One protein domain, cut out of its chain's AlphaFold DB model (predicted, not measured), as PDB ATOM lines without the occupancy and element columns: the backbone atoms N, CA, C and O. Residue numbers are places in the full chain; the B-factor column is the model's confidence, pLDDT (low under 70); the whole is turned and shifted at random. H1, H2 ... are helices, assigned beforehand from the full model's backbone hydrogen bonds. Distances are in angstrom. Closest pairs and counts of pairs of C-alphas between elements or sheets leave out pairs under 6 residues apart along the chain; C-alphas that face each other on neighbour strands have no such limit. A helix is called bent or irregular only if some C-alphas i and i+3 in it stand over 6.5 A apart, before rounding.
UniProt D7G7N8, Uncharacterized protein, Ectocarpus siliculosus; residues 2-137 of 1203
ATOM      1  N   LEU A   2     253.041 172.456 194.868       27.42
ATOM      2  CA  LEU A   2     254.297 173.054 195.385       27.42
ATOM      3  C   LEU A   2     254.139 174.119 196.497       27.42
ATOM      4  O   LEU A   2     254.834 174.039 197.502       27.42
ATOM      5  N   ILE A   3     253.205 175.068 196.361       34.88
ATOM      6  CA  ILE A   3     253.010 176.157 197.347       34.88
ATOM      7  C   ILE A   3     252.545 175.635 198.724       34.88
ATOM      8  O   ILE A   3     252.842 176.240 199.747       34.88
ATOM      9  N   GLN A   4     251.862 174.489 198.770       31.25
ATOM     10  CA  GLN A   4     251.280 173.934 199.998       31.25
ATOM     11  C   GLN A   4     252.322 173.233 200.889       31.25
ATOM     12  O   GLN A   4     252.138 173.152 202.098       31.25
ATOM     13  N   VAL A   5     253.438 172.777 200.306       31.56
ATOM     14  CA  VAL A   5     254.527 172.090 201.028       31.56
ATOM     15  C   VAL A   5     255.331 173.065 201.898       31.56
ATOM     16  O   VAL A   5     255.805 172.695 202.966       31.56
ATOM     17  N   CYS A   6     255.441 174.332 201.489       38.56
ATOM     18  CA  CYS A   6     256.201 175.357 202.215       38.56
ATOM     19  C   CYS A   6     255.432 176.022 203.373       38.56
ATOM     20  O   CYS A   6     256.014 176.852 204.065       38.56
ATOM     21  N   GLY A   7     254.147 175.701 203.568       32.06
ATOM     22  CA  GLY A   7     253.287 176.296 204.604       32.06
ATOM     23  C   GLY A   7     252.688 175.292 205.593       32.06
ATOM     24  O   GLY A   7     251.768 175.650 206.318       32.06
ATOM     25  N   GLY A   8     253.154 174.036 205.584       24.86
ATOM     26  CA  GLY A   8     252.549 172.925 206.335       24.86
ATOM     27  C   GLY A   8     253.504 172.140 207.240       24.86
ATOM     28  O   GLY A   8     253.149 171.045 207.657       24.86
ATOM     29  N   ALA A   9     254.702 172.662 207.517       28.69
ATOM     30  CA  ALA A   9     255.719 172.004 208.343       28.69
ATOM     31  C   ALA A   9     256.103 172.882 209.554       28.69
ATOM     32  O   ALA A   9     257.102 173.598 209.477       28.69
ATOM     33  N   PRO A  10     255.306 172.874 210.642       35.50
ATOM     34  CA  PRO A  10     255.652 173.576 211.881       35.50
ATOM     35  C   PRO A  10     256.755 172.858 212.679       35.50
ATOM     36  O   PRO A  10     257.530 173.511 213.368       35.50
ATOM     37  N   ASP A  11     256.866 171.532 212.546       34.72
ATOM     38  CA  ASP A  11     257.743 170.685 213.364       34.72
ATOM     39  C   ASP A  11     259.067 170.337 212.645       34.72
ATOM     40  O   ASP A  11     259.343 169.185 212.310       34.72
ATOM     41  N   LEU A  12     259.903 171.349 212.384       29.72
ATOM     42  CA  LEU A  12     261.304 171.171 211.969       29.72
ATOM     43  C   LEU A  12     262.216 172.007 212.878       29.72
ATOM     44  O   LEU A  12     261.988 173.211 212.982       29.72
ATOM     45  N   PRO A  13     263.267 171.429 213.495       36.16
ATOM     46  CA  PRO A  13     264.124 172.165 214.421       36.16
ATOM     47  C   PRO A  13     264.824 173.339 213.723       36.16
ATOM     48  O   PRO A  13     265.403 173.184 212.639       36.16
ATOM     49  N   ASP A  14     264.790 174.509 214.368       38.66
ATOM     50  CA  ASP A  14     265.132 175.811 213.774       38.66
ATOM     51  C   ASP A  14     266.511 175.858 213.106       38.66
ATOM     52  O   ASP A  14     266.688 176.499 212.067       38.66
ATOM     53  N   THR A  15     267.487 175.141 213.666       35.47
ATOM     54  CA  THR A  15     268.868 175.087 213.170       35.47
ATOM     55  C   THR A  15     268.966 174.460 211.777       35.47
ATOM     56  O   THR A  15     269.549 175.058 210.874       35.47
ATOM     57  N   ALA A  16     268.341 173.297 211.564       30.59
ATOM     58  CA  ALA A  16     268.356 172.599 210.275       30.59
ATOM     59  C   ALA A  16     267.492 173.312 209.218       30.59
ATOM     60  O   ALA A  16     267.840 173.347 208.034       30.59
ATOM     61  N   SER A  17     266.381 173.919 209.646       39.44
ATOM     62  CA  SER A  17     265.501 174.702 208.774       39.44
ATOM     63  C   SER A  17     266.200 175.964 208.244       39.44
ATOM     64  O   SER A  17     266.164 176.248 207.041       39.44
ATOM     65  N   ALA A  18     266.902 176.699 209.117       41.97
ATOM     66  CA  ALA A  18     267.520 177.981 208.788       41.97
ATOM     67  C   ALA A  18     268.530 177.899 207.633       41.97
ATOM     68  O   ALA A  18     268.464 178.715 206.708       41.97
ATOM     69  N   GLU A  19     269.444 176.926 207.649       35.97
ATOM     70  CA  GLU A  19     270.499 176.807 206.634       35.97
ATOM     71  C   GLU A  19     269.977 176.243 205.308       35.97
ATOM     72  O   GLU A  19     270.247 176.811 204.245       35.97
ATOM     73  N   LEU A  20     269.124 175.213 205.356       32.06
ATOM     74  CA  LEU A  20     268.504 174.631 204.161       32.06
ATOM     75  C   LEU A  20     267.600 175.644 203.429       32.06
ATOM     76  O   LEU A  20     267.509 175.639 202.197       32.06
ATOM     77  N   HIS A  21     266.953 176.550 204.172       46.22
ATOM     78  CA  HIS A  21     266.171 177.642 203.592       46.22
ATOM     79  C   HIS A  21     267.036 178.829 203.139       46.22
ATOM     80  O   HIS A  21     266.631 179.523 202.206       46.22
ATOM     81  N   ARG A  22     268.211 179.078 203.741       52.38
ATOM     82  CA  ARG A  22     269.177 180.087 203.256       52.38
ATOM     83  C   ARG A  22     269.782 179.686 201.905       52.38
ATOM     84  O   ARG A  22     269.698 180.470 200.970       52.38
ATOM     85  N   GLY A  23     270.342 178.480 201.786       48.41
ATOM     86  CA  GLY A  23     271.269 178.153 200.691       48.41
ATOM     87  C   GLY A  23     270.672 177.941 199.290       48.41
ATOM     88  O   GLY A  23     271.351 178.214 198.306       48.41
ATOM     89  N   LEU A  24     269.441 177.420 199.164       39.53
ATOM     90  CA  LEU A  24     268.917 176.966 197.855       39.53
ATOM     91  C   LEU A  24     267.447 177.294 197.561       39.53
ATOM     92  O   LEU A  24     267.069 177.396 196.394       39.53
ATOM     93  N   ARG A  25     266.587 177.426 198.578       59.06
ATOM     94  CA  ARG A  25     265.124 177.430 198.365       59.06
ATOM     95  C   ARG A  25     264.518 178.820 198.166       59.06
ATOM     96  O   ARG A  25     263.577 178.956 197.391       59.06
ATOM     97  N   ARG A  26     265.044 179.853 198.831       68.75
ATOM     98  CA  ARG A  26     264.437 181.200 198.840       68.75
ATOM     99  C   ARG A  26     264.593 181.980 197.520       68.75
ATOM    100  O   ARG A  26     263.560 182.415 197.013       68.75
ATOM    101  N   PRO A  27     265.785 182.098 196.894       69.56
ATOM    102  CA  PRO A  27     265.912 182.766 195.592       69.56
ATOM    103  C   PRO A  27     265.126 182.043 194.488       69.56
ATOM    104  O   PRO A  27     264.498 182.680 193.646       69.56
ATOM    105  N   ALA A  28     265.103 180.704 194.528       75.94
ATOM    106  CA  ALA A  28     264.352 179.872 193.592       75.94
ATOM    107  C   ALA A  28     262.828 180.031 193.746       75.94
ATOM    108  O   ALA A  28     262.129 180.157 192.743       75.94
ATOM    109  N   LEU A  29     262.310 180.084 194.981       79.88
ATOM    110  CA  LEU A  29     260.897 180.375 195.245       79.88
ATOM    111  C   LEU A  29     260.511 181.768 194.736       79.88
ATOM    112  O   LEU A  29     259.472 181.915 194.096       79.88
ATOM    113  N   LEU A  30     261.359 182.774 194.965       78.94
ATOM    114  CA  LEU A  30     261.126 184.131 194.474       78.94
ATOM    115  C   LEU A  30     261.093 184.194 192.945       78.94
ATOM    116  O   LEU A  30     260.139 184.733 192.388       78.94
ATOM    117  N   LEU A  31     262.062 183.573 192.265       80.94
ATOM    118  CA  LEU A  31     262.047 183.420 190.806       80.94
ATOM    119  C   LEU A  31     260.807 182.671 190.303       80.94
ATOM    120  O   LEU A  31     260.271 183.038 189.262       80.94
ATOM    121  N   ALA A  32     260.336 181.644 191.017       86.94
ATOM    122  CA  ALA A  32     259.149 180.886 190.631       86.94
ATOM    123  C   ALA A  32     257.860 181.712 190.778       86.94
ATOM    124  O   ALA A  32     257.037 181.719 189.867       86.94
ATOM    125  N   LEU A  33     257.696 182.453 191.879       87.06
ATOM    126  CA  LEU A  33     256.558 183.359 192.084       87.06
ATOM    127  C   LEU A  33     256.566 184.512 191.067       87.06
ATOM    128  O   LEU A  33     255.545 184.795 190.443       87.06
ATOM    129  N   VAL A  34     257.733 185.119 190.835       85.19
ATOM    130  CA  VAL A  34     257.955 186.112 189.772       85.19
ATOM    131  C   VAL A  34     257.669 185.515 188.386       85.19
ATOM    132  O   VAL A  34     257.070 186.183 187.549       85.19
ATOM    133  N   GLY A  35     258.033 184.255 188.146       87.81
ATOM    134  CA  GLY A  35     257.733 183.524 186.914       87.81
ATOM    135  C   GLY A  35     256.237 183.291 186.700       87.81
ATOM    136  O   GLY A  35     255.752 183.506 185.596       87.81
ATOM    137  N   ILE A  36     255.490 182.939 187.753       90.25
ATOM    138  CA  ILE A  36     254.023 182.788 187.708       90.25
ATOM    139  C   ILE A  36     253.336 184.136 187.440       90.25
ATOM    140  O   ILE A  36     252.352 184.179 186.709       90.25
ATOM    141  N   VAL A  37     253.865 185.242 187.976       88.88
ATOM    142  CA  VAL A  37     253.403 186.606 187.657       88.88
ATOM    143  C   VAL A  37     253.717 187.003 186.208       88.88
ATOM    144  O   VAL A  37     252.915 187.682 185.577       88.88
ATOM    145  N   GLN A  38     254.868 186.586 185.668       87.06
ATOM    146  CA  GLN A  38     255.266 186.850 184.278       87.06
ATOM    147  C   GLN A  38     254.611 185.922 183.245       87.06
ATOM    148  O   GLN A  38     254.737 186.169 182.044       87.06
ATOM    149  N   ASP A  39     253.978 184.824 183.657       87.69
ATOM    150  CA  ASP A  39     253.297 183.946 182.717       87.69
ATOM    151  C   ASP A  39     251.894 184.482 182.423       87.69
ATOM    152  O   ASP A  39     250.954 184.295 183.194       87.69
ATOM    153  N   ASN A  40     251.736 185.114 181.259       83.56
ATOM    154  CA  ASN A  40     250.436 185.560 180.753       83.56
ATOM    155  C   ASN A  40     249.472 184.392 180.438       83.56
ATOM    156  O   ASN A  40     248.305 184.638 180.141       83.56
ATOM    157  N   LYS A  41     249.930 183.131 180.496       89.06
ATOM    158  CA  LYS A  41     249.077 181.929 180.441       89.06
ATOM    159  C   LYS A  41     248.615 181.467 181.827       89.06
ATOM    160  O   LYS A  41     247.662 180.691 181.912       89.06
ATOM    161  N   ALA A  42     249.245 181.928 182.911       87.25
ATOM    162  CA  ALA A  42     248.760 181.668 184.257       87.25
ATOM    163  C   ALA A  42     247.459 182.449 184.481       87.25
ATOM    164  O   ALA A  42     247.409 183.666 184.326       87.25
ATOM    165  N   GLY A  43     246.384 181.751 184.860       88.19
ATOM    166  CA  GLY A  43     245.105 182.400 185.142       88.19
ATOM    167  C   GLY A  43     245.239 183.446 186.253       88.19
ATOM    168  O   GLY A  43     245.996 183.247 187.205       88.19
ATOM    169  N   SER A  44     244.471 184.535 186.174       86.19
ATOM    170  CA  SER A  44     244.592 185.689 187.084       86.19
ATOM    171  C   SER A  44     244.512 185.327 188.573       86.19
ATOM    172  O   SER A  44     245.183 185.948 189.386       86.19
ATOM    173  N   GLY A  45     243.780 184.274 188.956       90.00
ATOM    174  CA  GLY A  45     243.788 183.756 190.332       90.00
ATOM    175  C   GLY A  45     245.154 183.224 190.799       90.00
ATOM    176  O   GLY A  45     245.521 183.427 191.954       90.00
ATOM    177  N   ALA A  46     245.928 182.595 189.910       90.81
ATOM    178  CA  ALA A  46     247.287 182.129 190.188       90.81
ATOM    179  C   ALA A  46     248.292 183.290 190.197       90.81
ATOM    180  O   ALA A  46     249.116 183.362 191.108       90.81
ATOM    181  N   GLN A  47     248.178 184.235 189.256       90.50
ATOM    182  CA  GLN A  47     248.992 185.457 189.258       90.50
ATOM    183  C   GLN A  47     248.745 186.288 190.530       90.50
ATOM    184  O   GLN A  47     249.697 186.710 191.180       90.50
ATOM    185  N   ARG A  48     247.482 186.446 190.957       92.25
ATOM    186  CA  ARG A  48     247.102 187.144 192.196       92.25
ATOM    187  C   ARG A  48     247.615 186.436 193.448       92.25
ATOM    188  O   ARG A  48     248.084 187.096 194.373       92.25
ATOM    189  N   ALA A  49     247.550 185.103 193.487       91.06
ATOM    190  CA  ALA A  49     248.113 184.315 194.584       91.06
ATOM    191  C   ALA A  49     249.644 184.449 194.647       91.06
ATOM    192  O   ALA A  49     250.194 184.622 195.732       91.06
ATOM    193  N   ALA A  50     250.325 184.438 193.496       90.94
ATOM    194  CA  ALA A  50     251.765 184.653 193.420       90.94
ATOM    195  C   ALA A  50     252.153 186.086 193.824       90.94
ATOM    196  O   ALA A  50     253.042 186.249 194.650       90.94
ATOM    197  N   GLY A  51     251.438 187.108 193.345       88.94
ATOM    198  CA  GLY A  51     251.608 188.501 193.768       88.94
ATOM    199  C   GLY A  51     251.415 188.690 195.276       88.94
ATOM    200  O   GLY A  51     252.268 189.270 195.935       88.94
ATOM    201  N   SER A  52     250.361 188.114 195.862       91.44
ATOM    202  CA  SER A  52     250.145 188.171 197.316       91.44
ATOM    203  C   SER A  52     251.230 187.428 198.107       91.44
ATOM    204  O   SER A  52     251.573 187.858 199.206       91.44
ATOM    205  N   ALA A  53     251.780 186.333 197.570       89.38
ATOM    206  CA  ALA A  53     252.899 185.618 198.181       89.38
ATOM    207  C   ALA A  53     254.224 186.392 198.058       89.38
ATOM    208  O   ALA A  53     255.032 186.340 198.978       89.38
ATOM    209  N   LEU A  54     254.434 187.141 196.968       86.62
ATOM    210  CA  LEU A  54     255.562 188.067 196.821       86.62
ATOM    211  C   LEU A  54     255.492 189.191 197.858       86.62
ATOM    212  O   LEU A  54     256.483 189.414 198.542       86.62
ATOM    213  N   VAL A  55     254.331 189.832 198.033       87.62
ATOM    214  CA  VAL A  55     254.128 190.877 199.054       87.62
ATOM    215  C   VAL A  55     254.372 190.328 200.467       87.62
ATOM    216  O   VAL A  55     255.178 190.881 201.205       87.62
ATOM    217  N   ALA A  56     253.795 189.175 200.823       87.50
ATOM    218  CA  ALA A  56     254.052 188.552 202.128       87.50
ATOM    219  C   ALA A  56     255.530 188.136 202.325       87.50
ATOM    220  O   ALA A  56     256.050 188.161 203.445       87.50
ATOM    221  N   PHE A  57     256.236 187.770 201.250       82.69
ATOM    222  CA  PHE A  57     257.674 187.505 201.300       82.69
ATOM    223  C   PHE A  57     258.496 188.802 201.421       82.69
ATOM    224  O   PHE A  57     259.527 188.783 202.090       82.69
ATOM    225  N   CYS A  58     258.053 189.930 200.844       80.62
ATOM    226  CA  CYS A  58     258.634 191.260 201.088       80.62
ATOM    227  C   CYS A  58     258.655 191.587 202.588       80.62
ATOM    228  O   CYS A  58     259.709 191.931 203.123       80.62
ATOM    229  N   ASP A  59     257.524 191.388 203.264       81.81
ATOM    230  CA  ASP A  59     257.319 191.838 204.645       81.81
ATOM    231  C   ASP A  59     258.000 190.932 205.671       81.81
ATOM    232  O   ASP A  59     258.657 191.395 206.599       81.81
ATOM    233  N   SER A  60     257.876 189.615 205.491       78.00
ATOM    234  CA  SER A  60     258.274 188.627 206.503       78.00
ATOM    235  C   SER A  60     259.775 188.568 206.811       78.00
ATOM    236  O   SER A  60     260.161 187.887 207.762       78.00
ATOM    237  N   SER A  61     260.654 189.205 206.024       75.75
ATOM    238  CA  SER A  61     262.109 189.139 206.238       75.75
ATOM    239  C   SER A  61     262.915 190.240 205.517       75.75
ATOM    240  O   SER A  61     263.690 189.930 204.604       75.75
ATOM    241  N   PRO A  62     262.868 191.513 205.958       67.88
ATOM    242  CA  PRO A  62     263.717 192.579 205.406       67.88
ATOM    243  C   PRO A  62     265.222 192.241 205.454       67.88
ATOM    244  O   PRO A  62     265.977 192.613 204.556       67.88
ATOM    245  N   GLY A  63     265.669 191.460 206.447       71.06
ATOM    246  CA  GLY A  63     267.041 190.940 206.517       71.06
ATOM    247  C   GLY A  63     267.411 189.986 205.371       71.06
ATOM    248  O   GLY A  63     268.504 190.092 204.820       71.06
ATOM    249  N   LEU A  64     266.497 189.107 204.939       66.38
ATOM    250  CA  LEU A  64     266.737 188.227 203.787       66.38
ATOM    251  C   LEU A  64     266.737 189.002 202.470       66.38
ATOM    252  O   LEU A  64     267.488 188.648 201.568       66.38
ATOM    253  N   TRP A  65     265.980 190.095 202.365       68.00
ATOM    254  CA  TRP A  65     266.091 190.999 201.221       68.00
ATOM    255  C   TRP A  65     267.399 191.783 201.207       68.00
ATOM    256  O   TRP A  65     267.925 192.043 200.125       68.00
ATOM    257  N   LYS A  66     267.991 192.090 202.372       70.31
ATOM    258  CA  LYS A  66     269.347 192.658 202.424       70.31
ATOM    259  C   LYS A  66     270.408 191.685 201.895       70.31
ATOM    260  O   LYS A  66     271.359 192.155 201.268       70.31
ATOM    261  N   GLU A  67     270.237 190.376 202.093       74.06
ATOM    262  CA  GLU A  67     271.076 189.325 201.491       74.06
ATOM    263  C   GLU A  67     270.783 189.154 199.995       74.06
ATOM    264  O   GLU A  67     271.685 189.258 199.162       74.06
ATOM    265  N   LEU A  68     269.512 188.990 199.624       66.12
ATOM    266  CA  LEU A  68     269.102 188.791 198.236       66.12
ATOM    267  C   LEU A  68     269.479 189.990 197.350       66.12
ATOM    268  O   LEU A  68     269.882 189.796 196.213       66.12
ATOM    269  N   ALA A  69     269.451 191.229 197.850       68.88
ATOM    270  CA  ALA A  69     269.923 192.410 197.111       68.88
ATOM    271  C   ALA A  69     271.447 192.402 196.826       68.88
ATOM    272  O   ALA A  69     271.922 193.118 195.931       68.88
ATOM    273  N   LYS A  70     272.229 191.579 197.544       72.88
ATOM    274  CA  LYS A  70     273.638 191.282 197.228       72.88
ATOM    275  C   LYS A  70     273.738 190.210 196.138       72.88
ATOM    276  O   LYS A  70     274.503 190.396 195.197       72.88
ATOM    277  N   GLU A  71     272.928 189.151 196.193       71.06
ATOM    278  CA  GLU A  71     272.870 188.122 195.135       71.06
ATOM    279  C   GLU A  71     272.325 188.673 193.805       71.06
ATOM    280  O   GLU A  71     272.854 188.408 192.729       71.06
ATOM    281  N   VAL A  72     271.291 189.512 193.866       66.69
ATOM    282  CA  VAL A  72     270.701 190.215 192.718       66.69
ATOM    283  C   VAL A  72     271.701 191.206 192.110       66.69
ATOM    284  O   VAL A  72     271.705 191.389 190.897       66.69
ATOM    285  N   ARG A  73     272.611 191.792 192.910       68.81
ATOM    286  CA  ARG A  73     273.745 192.587 192.393       68.81
ATOM    287  C   ARG A  73     274.717 191.724 191.590       68.81
ATOM    288  O   ARG A  73     275.164 192.169 190.538       68.81
ATOM    289  N   SER A  74     275.098 190.550 192.098       72.56
ATOM    290  CA  SER A  74     276.088 189.687 191.438       72.56
ATOM    291  C   SER A  74     275.508 188.909 190.253       72.56
ATOM    292  O   SER A  74     276.249 188.557 189.335       72.56
ATOM    293  N   SER A  75     274.192 188.684 190.221       74.31
ATOM    294  CA  SER A  75     273.518 187.894 189.191       74.31
ATOM    295  C   SER A  75     272.635 188.729 188.259       74.31
ATOM    296  O   SER A  75     271.489 189.067 188.564       74.31
ATOM    297  N   LYS A  76     273.138 188.970 187.041       76.19
ATOM    298  CA  LYS A  76     272.397 189.627 185.947       76.19
ATOM    299  C   LYS A  76     271.060 188.940 185.624       76.19
ATOM    300  O   LYS A  76     270.114 189.626 185.246       76.19
ATOM    301  N   THR A  77     270.959 187.618 185.777       74.06
ATOM    302  CA  THR A  77     269.714 186.878 185.505       74.06
ATOM    303  C   THR A  77     268.668 187.090 186.597       74.06
ATOM    304  O   THR A  77     267.500 187.274 186.263       74.06
ATOM    305  N   LEU A  78     269.070 187.166 187.874       71.06
ATOM    306  CA  LEU A  78     268.169 187.596 188.951       71.06
ATOM    307  C   LEU A  78     267.703 189.037 188.714       71.06
ATOM    308  O   LEU A  78     266.507 189.307 188.741       71.06
ATOM    309  N   LEU A  79     268.636 189.943 188.399       78.12
ATOM    310  CA  LEU A  79     268.359 191.350 188.096       78.12
ATOM    311  C   LEU A  79     267.305 191.505 186.984       78.12
ATOM    312  O   LEU A  79     266.318 192.216 187.148       78.12
ATOM    313  N   GLN A  80     267.477 190.796 185.864       77.62
ATOM    314  CA  GLN A  80     266.516 190.795 184.756       77.62
ATOM    315  C   GLN A  80     265.187 190.124 185.137       77.62
ATOM    316  O   GLN A  80     264.128 190.612 184.744       77.62
ATOM    317  N   GLY A  81     265.228 189.062 185.949       78.38
ATOM    318  CA  GLY A  81     264.043 188.425 186.523       78.38
ATOM    319  C   GLY A  81     263.197 189.390 187.358       78.38
ATOM    320  O   GLY A  81     261.985 189.427 187.176       78.38
ATOM    321  N   PHE A  82     263.822 190.219 188.198       73.06
ATOM    322  CA  PHE A  82     263.136 191.221 189.025       73.06
ATOM    323  C   PHE A  82     262.657 192.461 188.255       73.06
ATOM    324  O   PHE A  82     261.673 193.075 188.657       73.06
ATOM    325  N   LEU A  83     263.302 192.828 187.143       76.75
ATOM    326  CA  LEU A  83     262.908 194.001 186.347       76.75
ATOM    327  C   LEU A  83     261.803 193.709 185.326       76.75
ATOM    328  O   LEU A  83     261.050 194.608 184.956       76.75
ATOM    329  N   LYS A  84     261.666 192.455 184.885       82.25
ATOM    330  CA  LYS A  84     260.670 192.067 183.879       82.25
ATOM    331  C   LYS A  84     259.200 192.237 184.334       82.25
ATOM    332  O   LYS A  84     258.415 192.709 183.512       82.25
ATOM    333  N   PRO A  85     258.804 191.992 185.603       81.06
ATOM    334  CA  PRO A  85     257.474 192.343 186.108       81.06
ATOM    335  C   PRO A  85     257.168 193.841 185.999       81.06
ATOM    336  O   PRO A  85     256.052 194.198 185.640       81.06
ATOM    337  N   ALA A  86     258.157 194.721 186.207       79.56
ATOM    338  CA  ALA A  86     257.961 196.166 186.069       79.56
ATOM    339  C   ALA A  86     257.656 196.577 184.617       79.56
ATOM    340  O   ALA A  86     256.788 197.413 184.387       79.56
ATOM    341  N   SER A  87     258.292 195.940 183.623       79.50
ATOM    342  CA  SER A  87     257.905 196.104 182.208       79.50
ATOM    343  C   SER A  87     256.575 195.436 181.839       79.50
ATOM    344  O   SER A  87     256.002 195.763 180.807       79.50
ATOM    345  N   MET A  88     256.081 194.509 182.661       79.25
ATOM    346  CA  MET A  88     254.820 193.802 182.434       79.25
ATOM    347  C   MET A  88     253.628 194.404 183.184       79.25
ATOM    348  O   MET A  88     252.505 193.995 182.901       79.25
ATOM    349  N   LEU A  89     253.825 195.387 184.073       83.88
ATOM    350  CA  LEU A  89     252.751 196.018 184.854       83.88
ATOM    351  C   LEU A  89     251.560 196.445 183.985       83.88
ATOM    352  O   LEU A  89     250.437 196.060 184.287       83.88
ATOM    353  N   ALA A  90     251.795 197.146 182.872       83.06
ATOM    354  CA  ALA A  90     250.744 197.583 181.941       83.06
ATOM    355  C   ALA A  90     250.043 196.434 181.174       83.06
ATOM    356  O   ALA A  90     249.015 196.650 180.542       83.06
ATOM    357  N   SER A  91     250.580 195.208 181.220       82.62
ATOM    358  CA  SER A  91     250.001 194.013 180.579       82.62
ATOM    359  C   SER A  91     249.228 193.095 181.538       82.62
ATOM    360  O   SER A  91     248.588 192.142 181.091       82.62
ATOM    361  N   ILE A  92     249.255 193.367 182.850       87.12
ATOM    362  CA  ILE A  92     248.515 192.589 183.854       87.12
ATOM    363  C   ILE A  92     247.052 193.052 183.864       87.12
ATOM    364  O   ILE A  92     246.707 194.061 184.472       87.12
ATOM    365  N   ALA A  93     246.177 192.286 183.210       85.56
ATOM    366  CA  ALA A  93     244.762 192.634 183.039       85.56
ATOM    367  C   ALA A  93     243.927 192.637 184.342       85.56
ATOM    368  O   ALA A  93     242.849 193.228 184.380       85.56
ATOM    369  N   ASP A  94     244.385 191.976 185.410       91.00
ATOM    370  CA  ASP A  94     243.728 192.027 186.721       91.00
ATOM    371  C   ASP A  94     244.313 193.151 187.583       91.00
ATOM    372  O   ASP A  94     245.374 192.977 188.179       91.00
ATOM    373  N   HIS A  95     243.590 194.266 187.723       89.75
ATOM    374  CA  HIS A  95     244.031 195.433 188.504       89.75
ATOM    375  C   HIS A  95     244.483 195.074 189.932       89.75
ATOM    376  O   HIS A  95     245.439 195.656 190.434       89.75
ATOM    377  N   ARG A  96     243.874 194.074 190.597       90.75
ATOM    378  CA  ARG A  96     244.333 193.664 191.941       90.75
ATOM    379  C   ARG A  96     245.657 192.893 191.916       90.75
ATOM    380  O   ARG A  96     246.432 192.984 192.860       90.75
ATOM    381  N   THR A  97     245.934 192.141 190.855       91.12
ATOM    382  CA  THR A  97     247.264 191.556 190.625       91.12
ATOM    383  C   THR A  97     248.268 192.653 190.281       91.12
ATOM    384  O   THR A  97     249.381 192.626 190.794       91.12
ATOM    385  N   GLN A  98     247.867 193.650 189.488       91.19
ATOM    386  CA  GLN A  98     248.695 194.808 189.151       91.19
ATOM    387  C   GLN A  98     249.104 195.598 190.411       91.19
ATOM    388  O   GLN A  98     250.291 195.853 190.593       91.19
ATOM    389  N   GLU A  99     248.159 195.878 191.319       92.12
ATOM    390  CA  GLU A  99     248.406 196.457 192.653       92.12
ATOM    391  C   GLU A  99     249.431 195.634 193.454       92.12
ATOM    392  O   GLU A  99     250.444 196.179 193.882       92.12
ATOM    393  N   LEU A 100     249.225 194.320 193.607       91.19
ATOM    394  CA  LEU A 100     250.122 193.448 194.387       91.19
ATOM    395  C   LEU A 100     251.534 193.335 193.783       91.19
ATOM    396  O   LEU A 100     252.524 193.235 194.503       91.19
ATOM    397  N   VAL A 101     251.648 193.343 192.452       89.44
ATOM    398  CA  VAL A 101     252.946 193.296 191.757       89.44
ATOM    399  C   VAL A 101     253.664 194.640 191.858       89.44
ATOM    400  O   VAL A 101     254.874 194.664 192.073       89.44
ATOM    401  N   PHE A 102     252.932 195.753 191.772       89.94
ATOM    402  CA  PHE A 102     253.467 197.091 192.007       89.94
ATOM    403  C   PHE A 102     253.947 197.259 193.457       89.94
ATOM    404  O   PHE A 102     255.051 197.744 193.681       89.94
ATOM    405  N   GLU A 103     253.176 196.777 194.431       89.81
ATOM    406  CA  GLU A 103     253.516 196.763 195.858       89.81
ATOM    407  C   GLU A 103     254.777 195.938 196.153       89.81
ATOM    408  O   GLU A 103     255.697 196.429 196.813       89.81
ATOM    409  N   ALA A 104     254.885 194.729 195.594       87.12
ATOM    410  CA  ALA A 104     256.094 193.917 195.714       87.12
ATOM    411  C   ALA A 104     257.327 194.612 195.096       87.12
ATOM    412  O   ALA A 104     258.405 194.603 195.695       87.12
ATOM    413  N   LEU A 105     257.174 195.255 193.931       84.75
ATOM    414  CA  LEU A 105     258.241 196.018 193.272       84.75
ATOM    415  C   LEU A 105     258.634 197.282 194.052       84.75
ATOM    416  O   LEU A 105     259.824 197.576 194.155       84.75
ATOM    417  N   TYR A 106     257.673 198.002 194.632       86.75
ATOM    418  CA  TYR A 106     257.929 199.187 195.452       86.75
ATOM    419  C   TYR A 106     258.656 198.829 196.755       86.75
ATOM    420  O   TYR A 106     259.642 199.476 197.100       86.75
ATOM    421  N   ARG A 107     258.258 197.751 197.448       84.56
ATOM    422  CA  ARG A 107     258.950 197.293 198.670       84.56
ATOM    423  C   ARG A 107     260.373 196.806 198.366       84.56
ATOM    424  O   ARG A 107     261.314 197.196 199.061       84.56
ATOM    425  N   LEU A 108     260.569 196.076 197.262       76.06
ATOM    426  CA  LEU A 108     261.900 195.741 196.730       76.06
ATOM    427  C   LEU A 108     262.741 197.004 196.456       76.06
ATOM    428  O   LEU A 108     263.930 197.056 196.779       76.06
ATOM    429  N   TRP A 109     262.121 198.036 195.881       81.81
ATOM    430  CA  TRP A 109     262.748 199.319 195.574       81.81
ATOM    431  C   TRP A 109     263.081 200.136 196.840       81.81
ATOM    432  O   TRP A 109     264.191 200.665 196.903       81.81
ATOM    433  N   LYS A 110     262.225 200.159 197.883       80.88
ATOM    434  CA  LYS A 110     262.499 200.773 199.209       80.88
ATOM    435  C   LYS A 110     263.774 200.161 199.807       80.88
ATOM    436  O   LYS A 110     264.705 200.890 200.147       80.88
ATOM    437  N   VAL A 111     263.875 198.826 199.835       76.56
ATOM    438  CA  VAL A 111     265.066 198.106 200.335       76.56
ATOM    439  C   VAL A 111     266.320 198.400 199.501       76.56
ATOM    440  O   VAL A 111     267.398 198.611 200.059       76.56
ATOM    441  N   TRP A 112     266.210 198.437 198.171       72.25
ATOM    442  CA  TRP A 112     267.360 198.673 197.291       72.25
ATOM    443  C   TRP A 112     267.838 200.137 197.347       72.25
ATOM    444  O   TRP A 112     269.043 200.373 197.457       72.25
ATOM    445  N   LYS A 113     266.925 201.122 197.381       73.69
ATOM    446  CA  LYS A 113     267.245 202.548 197.581       73.69
ATOM    447  C   LYS A 113     268.085 202.739 198.850       73.69
ATOM    448  O   LYS A 113     269.190 203.278 198.751       73.69
ATOM    449  N   LYS A 114     267.634 202.173 199.981       75.81
ATOM    450  CA  LYS A 114     268.346 202.167 201.277       75.81
ATOM    451  C   LYS A 114     269.724 201.472 201.249       75.81
ATOM    452  O   LYS A 114     270.519 201.685 202.153       75.81
ATOM    453  N   GLN A 115     270.038 200.650 200.241       69.38
ATOM    454  CA  GLN A 115     271.341 199.968 200.112       69.38
ATOM    455  C   GLN A 115     272.341 200.614 199.137       69.38
ATOM    456  O   GLN A 115     273.505 200.200 199.122       69.38
ATOM    457  N   ARG A 116     271.908 201.494 198.221       59.00
ATOM    458  CA  ARG A 116     272.723 201.848 197.034       59.00
ATOM    459  C   ARG A 116     272.718 203.309 196.603       59.00
ATOM    460  O   ARG A 116     273.466 203.621 195.683       59.00
ATOM    461  N   GLY A 117     271.879 204.171 197.177       54.59
ATOM    462  CA  GLY A 117     271.782 205.570 196.729       54.59
ATOM    463  C   GLY A 117     271.302 205.732 195.278       54.59
ATOM    464  O   GLY A 117     271.495 206.781 194.672       54.59
ATOM    465  N   GLY A 118     270.690 204.698 194.691       57.19
ATOM    466  CA  GLY A 118     270.222 204.721 193.309       57.19
ATOM    467  C   GLY A 118     269.358 203.502 192.966       57.19
ATOM    468  O   GLY A 118     269.654 202.397 193.432       57.19
ATOM    469  N   PRO A 119     268.286 203.678 192.171       59.12
ATOM    470  CA  PRO A 119     267.384 202.597 191.800       59.12
ATOM    471  C   PRO A 119     267.976 201.685 190.709       59.12
ATOM    472  O   PRO A 119     268.937 202.060 190.029       59.12
ATOM    473  N   PRO A 120     267.373 200.505 190.469       61.75
ATOM    474  CA  PRO A 120     267.585 199.757 189.234       61.75
ATOM    475  C   PRO A 120     267.480 200.623 187.973       61.75
ATOM    476  O   PRO A 120     266.599 201.475 187.854       61.75
ATOM    477  N   GLN A 121     268.296 200.311 186.963       58.81
ATOM    478  CA  GLN A 121     268.055 200.803 185.607       58.81
ATOM    479  C   GLN A 121     266.890 200.025 184.978       58.81
ATOM    480  O   GLN A 121     267.085 198.973 184.373       58.81
ATOM    481  N   LEU A 122     265.673 200.551 185.145       61.84
ATOM    482  CA  LEU A 122     264.478 200.092 184.431       61.84
ATOM    483  C   LEU A 122     264.634 200.263 182.898       61.84
ATOM    484  O   LEU A 122     265.421 201.112 182.458       61.84
ATOM    485  N   PRO A 123     263.903 199.486 182.070       59.78
ATOM    486  CA  PRO A 123     263.943 199.608 180.609       59.78
ATOM    487  C   PRO A 123     263.557 201.023 180.136       59.78
ATOM    488  O   PRO A 123     262.595 201.573 180.666       59.78
ATOM    489  N   PRO A 124     264.254 201.632 179.150       53.81
ATOM    490  CA  PRO A 124     264.135 203.065 178.852       53.81
ATOM    491  C   PRO A 124     262.711 203.606 178.657       53.81
ATOM    492  O   PRO A 124     262.425 204.698 179.139       53.81
ATOM    493  N   SER A 125     261.823 202.839 178.018       54.31
ATOM    494  CA  SER A 125     260.431 203.223 177.732       54.31
ATOM    495  C   SER A 125     259.537 203.361 178.968       54.31
ATOM    496  O   SER A 125     258.566 204.106 178.921       54.31
ATOM    497  N   THR A 126     259.861 202.693 180.078       59.62
ATOM    498  CA  THR A 126     259.147 202.821 181.364       59.62
ATOM    499  C   THR A 126     260.000 203.476 182.455       59.62
ATOM    500  O   THR A 126     259.550 203.656 183.586       59.62
ATOM    501  N   ARG A 127     261.250 203.838 182.136       61.44
ATOM    502  CA  ARG A 127     262.292 204.151 183.124       61.44
ATOM    503  C   ARG A 127     262.063 205.428 183.917       61.44
ATOM    504  O   ARG A 127     262.401 205.427 185.095       61.44
ATOM    505  N   ARG A 128     261.587 206.504 183.282       64.50
ATOM    506  CA  ARG A 128     261.351 207.784 183.968       64.50
ATOM    507  C   ARG A 128     260.147 207.670 184.880       64.50
ATOM    508  O   ARG A 128     260.329 207.550 186.080       64.50
ATOM    509  N   GLU A 129     258.956 207.549 184.312       66.88
ATOM    510  CA  GLU A 129     257.709 207.591 185.079       66.88
ATOM    511  C   GLU A 129     257.604 206.518 186.167       66.88
ATOM    512  O   GLU A 129     257.152 206.841 187.255       66.88
ATOM    513  N   ILE A 130     258.058 205.273 185.956       69.06
ATOM    514  CA  ILE A 130     258.004 204.268 187.035       69.06
ATOM    515  C   ILE A 130     259.033 204.569 188.142       69.06
ATOM    516  O   ILE A 130     258.731 204.362 189.314       69.06
ATOM    517  N   ALA A 131     260.218 205.106 187.825       68.25
ATOM    518  CA  ALA A 131     261.194 205.493 188.851       68.25
ATOM    519  C   ALA A 131     260.812 206.798 189.572       68.25
ATOM    520  O   ALA A 131     260.981 206.892 190.786       68.25
ATOM    521  N   GLU A 132     260.285 207.775 188.835       72.75
ATOM    522  CA  GLU A 132     259.746 209.039 189.341       72.75
ATOM    523  C   GLU A 132     258.519 208.761 190.221       72.75
ATOM    524  O   GLU A 132     258.491 209.197 191.367       72.75
ATOM    525  N   GLY A 133     257.600 207.908 189.759       72.38
ATOM    526  CA  GLY A 133     256.446 207.400 190.502       72.38
ATOM    527  C   GLY A 133     256.837 206.689 191.798       72.38
ATOM    528  O   GLY A 133     256.379 207.090 192.867       72.38
ATOM    529  N   PHE A 134     257.752 205.709 191.748       78.62
ATOM    530  CA  PHE A 134     258.304 205.095 192.964       78.62
ATOM    531  C   PHE A 134     258.991 206.122 193.883       78.62
ATOM    532  O   PHE A 134     258.958 205.957 195.096       78.62
ATOM    533  N   SER A 135     259.588 207.194 193.343       76.88
ATOM    534  CA  SER A 135     260.203 208.255 194.154       76.88
ATOM    535  C   SER A 135     259.219 209.259 194.757       76.88
ATOM    536  O   SER A 135     259.542 209.854 195.781       76.88
ATOM    537  N   SER A 136     258.037 209.421 194.153       77.19
ATOM    538  CA  SER A 136     256.958 210.285 194.645       77.19
ATOM    539  C   SER A 136     256.011 209.602 195.631       77.19
ATOM    540  O   SER A 136     255.192 210.289 196.233       77.19
ATOM    541  N   ILE A 137     256.099 208.275 195.784       80.00
ATOM    542  CA  ILE A 137     255.232 207.537 196.702       80.00
ATOM    543  C   ILE A 137     255.726 207.693 198.145       80.00
ATOM    544  O   ILE A 137     256.830 207.268 198.487       80.00
TER     545      ILE A 137
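Overview. This is residues 2 to 137 of the 1203 residues of an uncharacterized protein of Ectocarpus siliculosus (UniProt D7G7N8). Four helical pieces, H2b, H3, H5 and H6, make an up-and-down bundle, each running against the one before; H4 lies across one end of it and H7 crosses one side, near H5 and H6. A loose arm, residues 7 to 21 with much of H2a, sticks out from this body. The printed part has 136 residues with seven named helices, H1 to H7 in order, and no named strand; the class is all helix. It is compact, with a radius of gyration of the C-alphas of 15.2 A, and spans 47 by 36 by 25 A.

Arrangement. Start at H1, residues 2 to 5, which touches no helix. H2, residues 14 to 38, was assigned as one helix by its hydrogen bonds but is bent: C-alphas 23 and 26 are 7.7 A apart, and its arms H2a, residues 14 to 23, and H2b, residues 26 to 38, stand at a steep tilt of 56 degrees. Next, H2b and H3, residues 44 to 59, form a helical hairpin, closest at the C-alphas of Val 37 and Gln 47, 4.8 A apart; the tilt of 36 degrees is only just steep. H4, residues 62 to 74, and H5, residues 76 to 91, touch only at the corner, closest at the C-alphas of Val 72 and Leu 78, 5.2 A. H5 touches H2b at a shallow tilt of 29 degrees, the same way, closest at the C-alphas of Gln 38 and Pro 85, 6.2 A. H6, residues 95 to 116, makes a helical hairpin with H5, closest at the C-alphas of Leu 89 and Gln 98, 6.0 A. H6 touches H3 the same way at a shallow tilt of 27 degrees, with the C-alphas of Arg 48 and Thr 97 closest at 4.7 A. With residues 108 to 115 alone H6 touches H4, about perpendicular at 78 degrees, closest at the C-alphas of Ala 69 and Trp 112, 6.8 A. H7, residues 124 to 136, is close to H6 but not clearly touching: the closest C-alphas, of Tyr 106 and Phe 134, are 6.4 A apart. Every O i to N i+4 pair is within hydrogen-bond range in H2b, H3 and H6, against 4 of 6 in H2a, 8 of 9 in H4, 8 of 12 in H5 and 6 of 9 in H7; H1 is too short for one.

Along the chain. Find C-alpha 2 at (254.297, 173.054, 195.385), where H1 begins. H6, 30.6 A long, runs from C-alpha 95 at (244.031, 195.433, 188.504); H5 measures 23.4 A and H3 22.5 A. H5 and H7 are irregular: C-alphas 87 and 90 are 7.3 A apart, and 125 and 128 are 7.8 A. H7 ends at C-alpha 136, (256.958, 210.285, 194.645).

Size, cuts and confidence. The two C-alphas farthest apart, of Asp 11 and Ser 125, are 48.3 A apart. The printed part has no cut, and no link is long. Mean pLDDT of the printed part is 70.9; 50 residues are under 70, among them 2 to 27 and 115 to 131.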